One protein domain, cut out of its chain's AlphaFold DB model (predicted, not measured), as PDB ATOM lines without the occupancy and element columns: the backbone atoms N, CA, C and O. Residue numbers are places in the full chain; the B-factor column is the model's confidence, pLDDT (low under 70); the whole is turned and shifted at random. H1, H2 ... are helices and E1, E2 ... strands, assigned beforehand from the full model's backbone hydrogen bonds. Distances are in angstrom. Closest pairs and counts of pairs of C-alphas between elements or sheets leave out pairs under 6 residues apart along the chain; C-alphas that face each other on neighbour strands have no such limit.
ATOM      1  N   ALA A   4     203.956 167.507 143.824       87.81
ATOM      2  CA  ALA A   4     203.146 167.800 145.001       87.81
ATOM      3  C   ALA A   4     201.704 167.334 144.784       87.81
ATOM      4  O   ALA A   4     201.198 167.373 143.661       87.81
ATOM      5  N   ALA A   5     201.028 166.918 145.852       89.00
ATOM      6  CA  ALA A   5     199.592 166.671 145.810       89.00
ATOM      7  C   ALA A   5     198.847 168.017 145.800       89.00
ATOM      8  O   ALA A   5     199.066 168.871 146.658       89.00
ATOM      9  N   ARG A   6     197.981 168.232 144.805       91.56
ATOM     10  CA  ARG A   6     197.074 169.389 144.739       91.56
ATOM     11  C   ARG A   6     195.660 168.918 144.451       91.56
ATOM     12  O   ARG A   6     195.456 167.857 143.871       91.56
ATOM     13  N   ARG A   7     194.673 169.734 144.812       94.12
ATOM     14  CA  ARG A   7     193.258 169.460 144.535       94.12
ATOM     15  C   ARG A   7     192.808 170.081 143.218       94.12
ATOM     16  O   ARG A   7     193.199 171.195 142.873       94.12
ATOM     17  N   CYS A   8     191.984 169.348 142.476       92.88
ATOM     18  CA  CYS A   8     191.380 169.805 141.233       92.88
ATOM     19  C   CYS A   8     190.367 170.923 141.503       92.88
ATOM     20  O   CYS A   8     189.436 170.726 142.281       92.88
ATOM     21  N   ALA A   9     190.483 172.044 140.792       88.62
ATOM     22  CA  ALA A   9     189.568 173.179 140.947       88.62
ATOM     23  C   ALA A   9     188.112 172.896 140.516       88.62
ATOM     24  O   ALA A   9     187.226 173.668 140.852       88.62
ATOM     25  N   GLU A  10     187.863 171.818 139.765       92.00
ATOM     26  CA  GLU A  10     186.514 171.457 139.291       92.00
ATOM     27  C   GLU A  10     185.850 170.368 140.141       92.00
ATOM     28  O   GLU A  10     184.663 170.440 140.422       92.00
ATOM     29  N   CYS A  11     186.595 169.322 140.516       92.69
ATOM     30  CA  CYS A  11     186.026 168.144 141.183       92.69
ATOM     31  C   CYS A  11     186.592 167.873 142.580       92.69
ATOM     32  O   CYS A  11     186.216 166.885 143.198       92.69
ATOM     33  N   GLY A  12     187.545 168.677 143.059       92.50
ATOM     34  CA  GLY A  12     188.179 168.499 144.368       92.50
ATOM     35  C   GLY A  12     189.140 167.309 144.481       92.50
ATOM     36  O   GLY A  12     189.879 167.238 145.458       92.50
ATOM     37  N   ALA A  13     189.185 166.415 143.486       93.69
ATOM     38  CA  ALA A  13     190.055 165.242 143.503       93.69
ATOM     39  C   ALA A  13     191.534 165.629 143.609       93.69
ATOM     40  O   ALA A  13     191.993 166.560 142.933       93.69
ATOM     41  N   GLU A  14     192.280 164.888 144.421       93.38
ATOM     42  CA  GLU A  14     193.728 165.032 144.500       93.38
ATOM     43  C   GLU A  14     194.389 164.536 143.215       93.38
ATOM     44  O   GLU A  14     193.997 163.532 142.618       93.38
ATOM     45  N   PHE A  15     195.386 165.281 142.752       92.94
ATOM     46  CA  PHE A  15     196.199 164.916 141.609       92.94
ATOM     47  C   PHE A  15     197.649 165.331 141.825       92.94
ATOM     48  O   PHE A  15     197.954 166.302 142.523       92.94
ATOM     49  N   THR A  16     198.547 164.610 141.162       91.12
ATOM     50  CA  THR A  16     199.971 164.924 141.172       91.12
ATOM     51  C   THR A  16     200.238 166.141 140.293       91.12
ATOM     52  O   THR A  16     200.137 166.101 139.059       91.12
ATOM     53  N   TRP A  17     200.574 167.246 140.943       90.25
ATOM     54  CA  TRP A  17     201.175 168.415 140.329       90.25
ATOM     55  C   TRP A  17     202.666 168.160 140.108       90.25
ATOM     56  O   TRP A  17     203.306 167.473 140.899       90.25
ATOM     57  N   THR A  18     203.220 168.705 139.030       87.56
ATOM     58  CA  THR A  18     204.634 168.555 138.667       87.56
ATOM     59  C   THR A  18     205.210 169.927 138.351       87.56
ATOM     60  O   THR A  18     204.553 170.683 137.629       87.56
ATOM     61  N   SER A  19     206.447 170.215 138.756       84.62
ATOM     62  CA  SER A  19     207.093 171.509 138.484       84.62
ATOM     63  C   SER A  19     207.229 171.852 136.994       84.62
ATOM     64  O   SER A  19     207.278 173.025 136.641       84.62
ATOM     65  N   ARG A  20     207.175 170.855 136.093       85.06
ATOM     66  CA  ARG A  20     207.108 171.056 134.629       85.06
ATOM     67  C   ARG A  20     205.838 171.757 134.140       85.06
ATOM     68  O   ARG A  20     205.820 172.273 133.028       85.06
ATOM     69  N   ASN A  21     204.763 171.740 134.923       81.31
ATOM     70  CA  ASN A  21     203.501 172.378 134.563       81.31
ATOM     71  C   ASN A  21     202.914 173.102 135.782       81.31
ATOM     72  O   ASN A  21     201.944 172.625 136.388       81.31
ATOM     73  N   PRO A  22     203.506 174.250 136.162       79.12
ATOM     74  CA  PRO A  22     203.160 174.930 137.400       79.12
ATOM     75  C   PRO A  22     201.729 175.480 137.394       79.12
ATOM     76  O   PRO A  22     201.095 175.562 138.446       79.12
ATOM     77  N   THR A  23     201.185 175.766 136.209       83.69
ATOM     78  CA  THR A  23     199.843 176.324 135.993       83.69
ATOM     79  C   THR A  23     198.745 175.262 135.881       83.69
ATOM     80  O   THR A  23     197.577 175.599 135.666       83.69
ATOM     81  N   ARG A  24     199.061 173.967 136.032       86.56
ATOM     82  CA  ARG A  24     198.055 172.898 135.973       86.56
ATOM     83  C   ARG A  24     197.123 172.959 137.188       86.56
ATOM     84  O   ARG A  24     197.523 172.650 138.304       86.56
ATOM     85  N   ARG A  25     195.858 173.309 136.933       87.62
ATOM     86  CA  ARG A  25     194.786 173.457 137.946       87.62
ATOM     87  C   ARG A  25     193.812 172.280 138.022       87.62
ATOM     88  O   ARG A  25     193.063 172.148 138.985       87.62
ATOM     89  N   PHE A  26     193.790 171.439 136.991       93.56
ATOM     90  CA  PHE A  26     192.805 170.372 136.846       93.56
ATOM     91  C   PHE A  26     193.493 169.011 136.826       93.56
ATOM     92  O   PHE A  26     194.543 168.848 136.193       93.56
ATOM     93  N   CYS A  27     192.849 168.016 137.439       91.31
ATOM     94  CA  CYS A  27     193.330 166.636 137.403       91.31
ATOM     95  C   CYS A  27     193.421 166.097 135.964       91.31
ATOM     96  O   CYS A  27     194.305 165.299 135.667       91.31
ATOM     97  N   GLY A  28     192.616 166.617 135.028       90.69
ATOM     98  CA  GLY A  28     192.708 166.280 133.609       90.69
ATOM     99  C   GLY A  28     191.928 167.211 132.681       90.69
ATOM    100  O   GLY A  28     191.272 168.166 133.111       90.69
ATOM    101  N   SER A  29     191.982 166.903 131.382       91.56
ATOM    102  CA  SER A  29     191.304 167.650 130.311       91.56
ATOM    103  C   SER A  29     189.784 167.695 130.490       91.56
ATOM    104  O   SER A  29     189.157 168.706 130.188       91.56
ATOM    105  N   ARG A  30     189.185 166.635 131.043       93.56
ATOM    106  CA  ARG A  30     187.736 166.556 131.275       93.56
ATOM    107  C   ARG A  30     187.239 167.632 132.243       93.56
ATOM    108  O   ARG A  30     186.277 168.335 131.940       93.56
ATOM    109  N   CYS A  31     187.937 167.785 133.366       93.25
ATOM    110  CA  CYS A  31     187.656 168.798 134.383       93.25
ATOM    111  C   CYS A  31     187.916 170.210 133.857       93.25
ATOM    112  O   CYS A  31     187.087 171.093 134.048       93.25
ATOM    113  N   LYS A  32     188.993 170.395 133.080       90.56
ATOM    114  CA  LYS A  32     189.252 171.651 132.360       90.56
ATOM    115  C   LYS A  32     188.055 172.039 131.482       90.56
ATOM    116  O   LYS A  32     187.555 173.153 131.582       90.56
ATOM    117  N   THR A  33     187.563 171.131 130.640       91.38
ATOM    118  CA  THR A  33     186.446 171.411 129.722       91.38
ATOM    119  C   THR A  33     185.141 171.724 130.452       91.38
ATOM    120  O   THR A  33     184.423 172.630 130.026       91.38
ATOM    121  N   ARG A  34     184.820 171.005 131.537       90.62
ATOM    122  CA  ARG A  34     183.625 171.291 132.353       90.62
ATOM    123  C   ARG A  34     183.690 172.689 132.961       90.62
ATOM    124  O   ARG A  34     182.767 173.471 132.738       90.62
ATOM    125  N   TRP A  35     184.824 173.026 133.568       89.81
ATOM    126  CA  TRP A  35     185.063 174.337 134.157       89.81
ATOM    127  C   TRP A  35     184.861 175.471 133.136       89.81
ATOM    128  O   TRP A  35     184.084 176.395 133.373       89.81
ATOM    129  N   TRP A  36     185.453 175.356 131.937       87.44
ATOM    130  CA  TRP A  36     185.278 176.346 130.860       87.44
ATOM    131  C   TRP A  36     183.836 176.467 130.359       87.44
ATOM    132  O   TRP A  36     183.418 177.553 129.960       87.44
ATOM    133  N   ARG A  37     183.079 175.363 130.333       86.81
ATOM    134  CA  ARG A  37     181.665 175.369 129.927       86.81
ATOM    135  C   ARG A  37     180.767 176.018 130.975       86.81
ATOM    136  O   ARG A  37     179.772 176.624 130.592       86.81
ATOM    137  N   ALA A  38     181.087 175.877 132.259       83.38
ATOM    138  CA  ALA A  38     180.376 176.564 133.332       83.38
ATOM    139  C   ALA A  38     180.657 178.076 133.291       83.38
ATOM    140  O   ALA A  38     179.727 178.877 133.289       83.38
ATOM    141  N   HIS A  39     181.924 178.468 133.132       78.62
ATOM    142  CA  HIS A  39     182.333 179.877 133.175       78.62
ATOM    143  C   HIS A  39     181.912 180.679 131.935       78.62
ATOM    144  O   HIS A  39     181.596 181.859 132.053       78.62
ATOM    145  N   ARG A  40     181.803 180.053 130.754       67.94
ATOM    146  CA  ARG A  40     181.247 180.717 129.558       67.94
ATOM    147  C   ARG A  40     179.745 181.006 129.635       67.94
ATOM    148  O   ARG A  40     179.258 181.826 128.867       67.94
ATOM    149  N   ARG A  41     178.997 180.360 130.536       58.00
ATOM    150  CA  ARG A  41     177.572 180.685 130.731       58.00
ATOM    151  C   ARG A  41     177.360 181.931 131.590       58.00
ATOM    152  O   ARG A  41     176.305 182.541 131.483       58.00
ATOM    153  N   GLY A  42     178.355 182.337 132.385       52.66
ATOM    154  CA  GLY A  42     178.298 183.570 133.177       52.66
ATOM    155  C   GLY A  42     178.447 184.844 132.340       52.66
ATOM    156  O   GLY A  42     177.831 185.855 132.654       52.66
ATOM    157  N   THR A  43     179.187 184.791 131.229       50.81
ATOM    158  CA  THR A  43     179.415 185.969 130.370       50.81
ATOM    159  C   THR A  43     178.210 186.329 129.502       50.81
ATOM    160  O   THR A  43     178.075 187.476 129.112       50.81
ATOM    161  N   ALA A  44     177.299 185.389 129.225       50.31
ATOM    162  CA  ALA A  44     176.104 185.671 128.420       50.31
ATOM    163  C   ALA A  44     174.970 186.358 129.211       50.31
ATOM    164  O   ALA A  44     174.137 187.029 128.612       50.31
ATOM    165  N   ILE A  45     174.928 186.201 130.542       48.72
ATOM    166  CA  ILE A  45     173.919 186.854 131.401       48.72
ATOM    167  C   ILE A  45     174.427 188.219 131.906       48.72
ATOM    168  O   ILE A  45     173.634 189.139 132.088       48.72
ATOM    169  N   ALA A  46     175.745 188.380 132.089       47.62
ATOM    170  CA  ALA A  46     176.345 189.638 132.542       47.62
ATOM    171  C   ALA A  46     176.205 190.780 131.513       47.62
ATOM    172  O   ALA A  46     175.898 191.903 131.902       47.62
ATOM    173  N   ASP A  47     176.321 190.490 130.211       47.75
ATOM    174  CA  ASP A  47     176.153 191.486 129.136       47.75
ATOM    175  C   ASP A  47     174.715 192.036 129.022       47.75
ATOM    176  O   ASP A  47     174.498 193.156 128.555       47.75
ATOM    177  N   ALA A  48     173.710 191.264 129.454       48.91
ATOM    178  CA  ALA A  48     172.312 191.693 129.425       48.91
ATOM    179  C   ALA A  48     171.926 192.532 130.656       48.91
ATOM    180  O   ALA A  48     171.116 193.448 130.539       48.91
ATOM    181  N   ALA A  49     172.511 192.250 131.825       49.78
ATOM    182  CA  ALA A  49     172.217 192.981 133.059       49.78
ATOM    183  C   ALA A  49     172.977 194.319 133.161       49.78
ATOM    184  O   ALA A  49     172.414 195.300 133.650       49.78
ATOM    185  N   ASP A  50     174.212 194.384 132.651       49.53
ATOM    186  CA  ASP A  50     175.062 195.586 132.673       49.53
ATOM    187  C   ASP A  50     174.480 196.743 131.833       49.53
ATOM    188  O   ASP A  50     174.439 197.902 132.261       49.53
ATOM    189  N   ARG A  51     173.898 196.427 130.668       51.62
ATOM    190  CA  ARG A  51     173.388 197.434 129.720       51.62
ATOM    191  C   ARG A  51     172.175 198.225 130.215       51.62
ATOM    192  O   ARG A  51     171.985 199.367 129.800       51.62
ATOM    193  N   THR A  52     171.351 197.635 131.076       52.06
ATOM    194  CA  THR A  52     170.170 198.305 131.647       52.06
ATOM    195  C   THR A  52     170.506 199.153 132.872       52.06
ATOM    196  O   THR A  52     169.800 200.123 133.131       52.06
ATOM    197  N   TYR A  53     171.582 198.837 133.601       49.72
ATOM    198  CA  TYR A  53     171.929 199.532 134.844       49.72
ATOM    199  C   TYR A  53     172.839 200.756 134.619       49.72
ATOM    200  O   TYR A  53     172.710 201.762 135.316       49.72
ATOM    201  N   HIS A  54     173.706 200.740 133.597       51.25
ATOM    202  CA  HIS A  54     174.660 201.834 133.360       51.25
ATOM    203  C   HIS A  54     174.014 203.136 132.830       51.25
ATOM    204  O   HIS A  54     174.616 204.208 132.906       51.25
ATOM    205  N   ARG A  55     172.777 203.100 132.316       54.19
ATOM    206  CA  ARG A  55     172.109 204.306 131.790       54.19
ATOM    207  C   ARG A  55     171.563 205.234 132.888       54.19
ATOM    208  O   ARG A  55     171.218 206.371 132.578       54.19
ATOM    209  N   SER A  56     171.485 204.793 134.148       53.41
ATOM    210  CA  SER A  56     170.674 205.507 135.150       53.41
ATOM    211  C   SER A  56     171.325 205.777 136.506       53.41
ATOM    212  O   SER A  56     170.653 206.365 137.350       53.41
ATOM    213  N   GLN A  57     172.595 205.433 136.750       53.34
ATOM    214  CA  GLN A  57     173.247 205.805 138.016       53.34
ATOM    215  C   GLN A  57     174.652 206.391 137.825       53.34
ATOM    216  O   GLN A  57     175.504 205.736 137.223       53.34
ATOM    217  N   PRO A  58     174.947 207.586 138.379       52.03
ATOM    218  CA  PRO A  58     176.321 207.955 138.679       52.03
ATOM    219  C   PRO A  58     176.818 207.006 139.774       52.03
ATOM    220  O   PRO A  58     176.330 207.031 140.904       52.03
ATOM    221  N   ALA A  59     177.731 206.108 139.410       59.72
ATOM    222  CA  ALA A  59     178.286 205.139 140.341       59.72
ATOM    223  C   ALA A  59     178.998 205.874 141.495       59.72
ATOM    224  O   ALA A  59     179.809 206.767 141.228       59.72
ATOM    225  N   PRO A  60     178.736 205.522 142.767       58.16
ATOM    226  CA  PRO A  60     179.572 205.990 143.860       58.16
ATOM    227  C   PRO A  60     180.993 205.473 143.625       58.16
ATOM    228  O   PRO A  60     181.197 204.277 143.413       58.16
ATOM    229  N   VAL A  61     181.966 206.385 143.627       60.72
ATOM    230  CA  VAL A  61     183.387 206.042 143.521       60.72
ATOM    231  C   VAL A  61     183.737 205.076 144.660       60.72
ATOM    232  O   VAL A  61     183.621 205.460 145.827       60.72
ATOM    233  N   PRO A  62     184.105 203.814 144.370       55.69
ATOM    234  CA  PRO A  62     184.463 202.880 145.424       55.69
ATOM    235  C   PRO A  62     185.701 203.411 146.156       55.69
ATOM    236  O   PRO A  62     186.575 204.012 145.518       55.69
ATOM    237  N   PRO A  63     185.802 203.216 147.484       53.88
ATOM    238  CA  PRO A  63     186.978 203.635 148.224       53.88
ATOM    239  C   PRO A  63     188.214 202.962 147.622       53.88
ATOM    240  O   PRO A  63     188.295 201.734 147.496       53.88
ATOM    241  N   LEU A  64     189.163 203.806 147.218       52.66
ATOM    242  CA  LEU A  64     190.482 203.405 146.755       52.66
ATOM    243  C   LEU A  64     191.099 202.500 147.825       52.66
ATOM    244  O   LEU A  64     191.176 202.889 148.988       52.66
ATOM    245  N   SER A  65     191.536 201.307 147.417       48.12
ATOM    246  CA  SER A  65     192.131 200.275 148.279       48.12
ATOM    247  C   SER A  65     191.166 199.326 149.008       48.12
ATOM    248  O   SER A  65     191.498 198.817 150.081       48.12
ATOM    249  N   THR A  66     190.020 198.978 148.415       57.47
ATOM    250  CA  THR A  66     189.365 197.717 148.805       57.47
ATOM    251  C   THR A  66     190.284 196.572 148.366       57.47
ATOM    252  O   THR A  66     190.569 196.426 147.180       57.47
ATOM    253  N   GLY A  67     190.838 195.811 149.313       58.66
ATOM    254  CA  GLY A  67     191.628 194.628 148.980       58.66
ATOM    255  C   GLY A  67     190.748 193.646 148.213       58.66
ATOM    256  O   GLY A  67     189.696 193.252 148.710       58.66
ATOM    257  N   HIS A  68     191.150 193.282 146.999       68.94
ATOM    258  CA  HIS A  68     190.455 192.275 146.209       68.94
ATOM    259  C   HIS A  68     191.248 190.976 146.290       68.94
ATOM    260  O   HIS A  68     192.473 190.980 146.225       68.94
ATOM    261  N   GLU A  69     190.574 189.846 146.422       74.62
ATOM    262  CA  GLU A  69     191.220 188.541 146.316       74.62
ATOM    263  C   GLU A  69     191.158 188.050 144.871       74.62
ATOM    264  O   GLU A  69     190.134 188.138 144.190       74.62
ATOM    265  N   CYS A  70     192.283 187.544 144.367       68.19
ATOM    266  CA  CYS A  70     192.332 186.977 143.034       68.19
ATOM    267  C   CYS A  70     191.482 185.693 143.001       68.19
ATOM    268  O   CYS A  70     191.868 184.703 143.630       68.19
ATOM    269  N   PRO A  71     190.408 185.613 142.192       64.25
ATOM    270  CA  PRO A  71     189.512 184.450 142.164       64.25
ATOM    271  C   PRO A  71     190.180 183.176 141.612       64.25
ATOM    272  O   PRO A  71     189.589 182.099 141.568       64.25
ATOM    273  N   ASN A  72     191.424 183.288 141.136       51.66
ATOM    274  CA  ASN A  72     192.199 182.205 140.547       51.66
ATOM    275  C   ASN A  72     193.131 181.511 141.560       51.66
ATOM    276  O   ASN A  72     193.309 180.292 141.488       51.66
ATOM    277  N   CYS A  73     193.728 182.275 142.483       75.31
ATOM    278  CA  CYS A  73     194.749 181.789 143.418       75.31
ATOM    279  C   CYS A  73     194.590 182.279 144.868       75.31
ATOM    280  O   CYS A  73     195.399 181.886 145.700       75.31
ATOM    281  N   GLY A  74     193.590 183.112 145.173       70.19
ATOM    282  CA  GLY A  74     193.337 183.661 146.512       70.19
ATOM    283  C   GLY A  74     194.324 184.743 146.958       70.19
ATOM    284  O   GLY A  74     194.225 185.244 148.070       70.19
ATOM    285  N   GLN A  75     195.284 185.120 146.109       77.38
ATOM    286  CA  GLN A  75     196.257 186.156 146.444       77.38
ATOM    287  C   GLN A  75     195.573 187.525 146.538       77.38
ATOM    288  O   GLN A  75     194.806 187.887 145.643       77.38
ATOM    289  N   HIS A  76     195.897 188.297 147.578       77.50
ATOM    290  CA  HIS A  76     195.484 189.696 147.687       77.50
ATOM    291  C   HIS A  76     196.065 190.519 146.535       77.50
ATOM    292  O   HIS A  76     197.274 190.512 146.294       77.50
ATOM    293  N   ILE A  77     195.192 191.234 145.839       79.12
ATOM    294  CA  ILE A  77     195.517 192.159 144.763       79.12
ATOM    295  C   ILE A  77     194.954 193.543 145.092       79.12
ATOM    296  O   ILE A  77     193.864 193.692 145.649       79.12
ATOM    297  N   THR A  78     195.717 194.564 144.718       78.00
ATOM    298  CA  THR A  78     195.335 195.967 144.881       78.00
ATOM    299  C   THR A  78     195.072 196.551 143.504       78.00
ATOM    300  O   THR A  78     195.946 196.520 142.638       78.00
ATOM    301  N   VAL A  79     193.868 197.078 143.293       72.56
ATOM    302  CA  VAL A  79     193.523 197.776 142.053       72.56
ATOM    303  C   VAL A  79     193.931 199.238 142.207       72.56
ATOM    304  O   VAL A  79     193.385 199.957 143.041       72.56
ATOM    305  N   LEU A  80     194.917 199.664 141.419       72.69
ATOM    306  CA  LEU A  80     195.367 201.052 141.346       72.69
ATOM    307  C   LEU A  80     194.781 201.689 140.089       72.69
ATOM    308  O   LEU A  80     194.935 201.147 138.995       72.69
TER     309      LEU A  80
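Overview. This is residues 4 to 80 of the 97 residues of an uncharacterized protein of Streptomyces iranensis (UniProt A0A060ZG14). An open, C-shaped model: a small hairpin of two strands, E1 and E2, sits at the beginning of one long helix, H1, and after the helix a long loop, residues 54 to 80, turns round and folds back toward the hairpin end, with a loose, empty middle between it and the helix. Residues 39 to 63, of which 39 to 53 belong to H1, stick out, and H1 makes much of the long axis. The printed part has 77 residues with two named strands and one named helix, in the order E1, E2, H1; the sheet, E1 - E2, is antiparallel. The class is mixed, helices and strands, with 34 residues, under half, in named elements. The whole is extended, with a radius of gyration of the C-alphas of 17.7 A, and elongated, spanning 50 by 29 by 19 A.

Along the chain. The printed part begins with E1, residues 4 to 7, whose C-alpha 4 is at (203.146, 167.800, 145.001). E2, residues 14 to 18, measures 12.9 A from first to last C-alpha. H1, residues 29 to 53, runs 37.6 A from C-alpha 29 at (191.304, 167.650, 130.311) to C-alpha 53 at (171.929, 199.532, 134.844). Residues 54 to 80 hold no named element.

Arrangement. E1 and E2 are a hairpin over a short link of 6 residues. They are antiparallel neighbours, with 136 degrees between their N-to-C directions. The C-alphas of Ala 5 and Thr 16 face each other at 5.0 A. Across the pair, N 6 and O 15 are within hydrogen-bond range at 3.0 A, and so are N 15 and O 6 at 2.8 A. A short link of 10 residues joins E2 to H1. E1 and H1 are apart. In H1, 11 of 21 O i to N i+4 pairs are within hydrogen-bond range, and 12 of 22 O i to N i+3 pairs. Farther along, residues 68 to 69 pair with residues 76 to 77, antiparallel, in stretches too short to be named strands.

Size, cuts and confidence. The two C-alphas farthest apart are those of Ala 4 and Ser 56, at 50.7 A. The C-alphas of Ala 4 and Leu 80, first and last of the printed part, are 34.3 A apart. Without residues 39 to 63, which stand free, the body of 52 residues spans 40 by 27 by 17 A. The printed part has no cut, and neither link between named elements is long. The mean pLDDT of the printed part is 73.2; it is under 70 at residues 40 to 68 and 70 to 72.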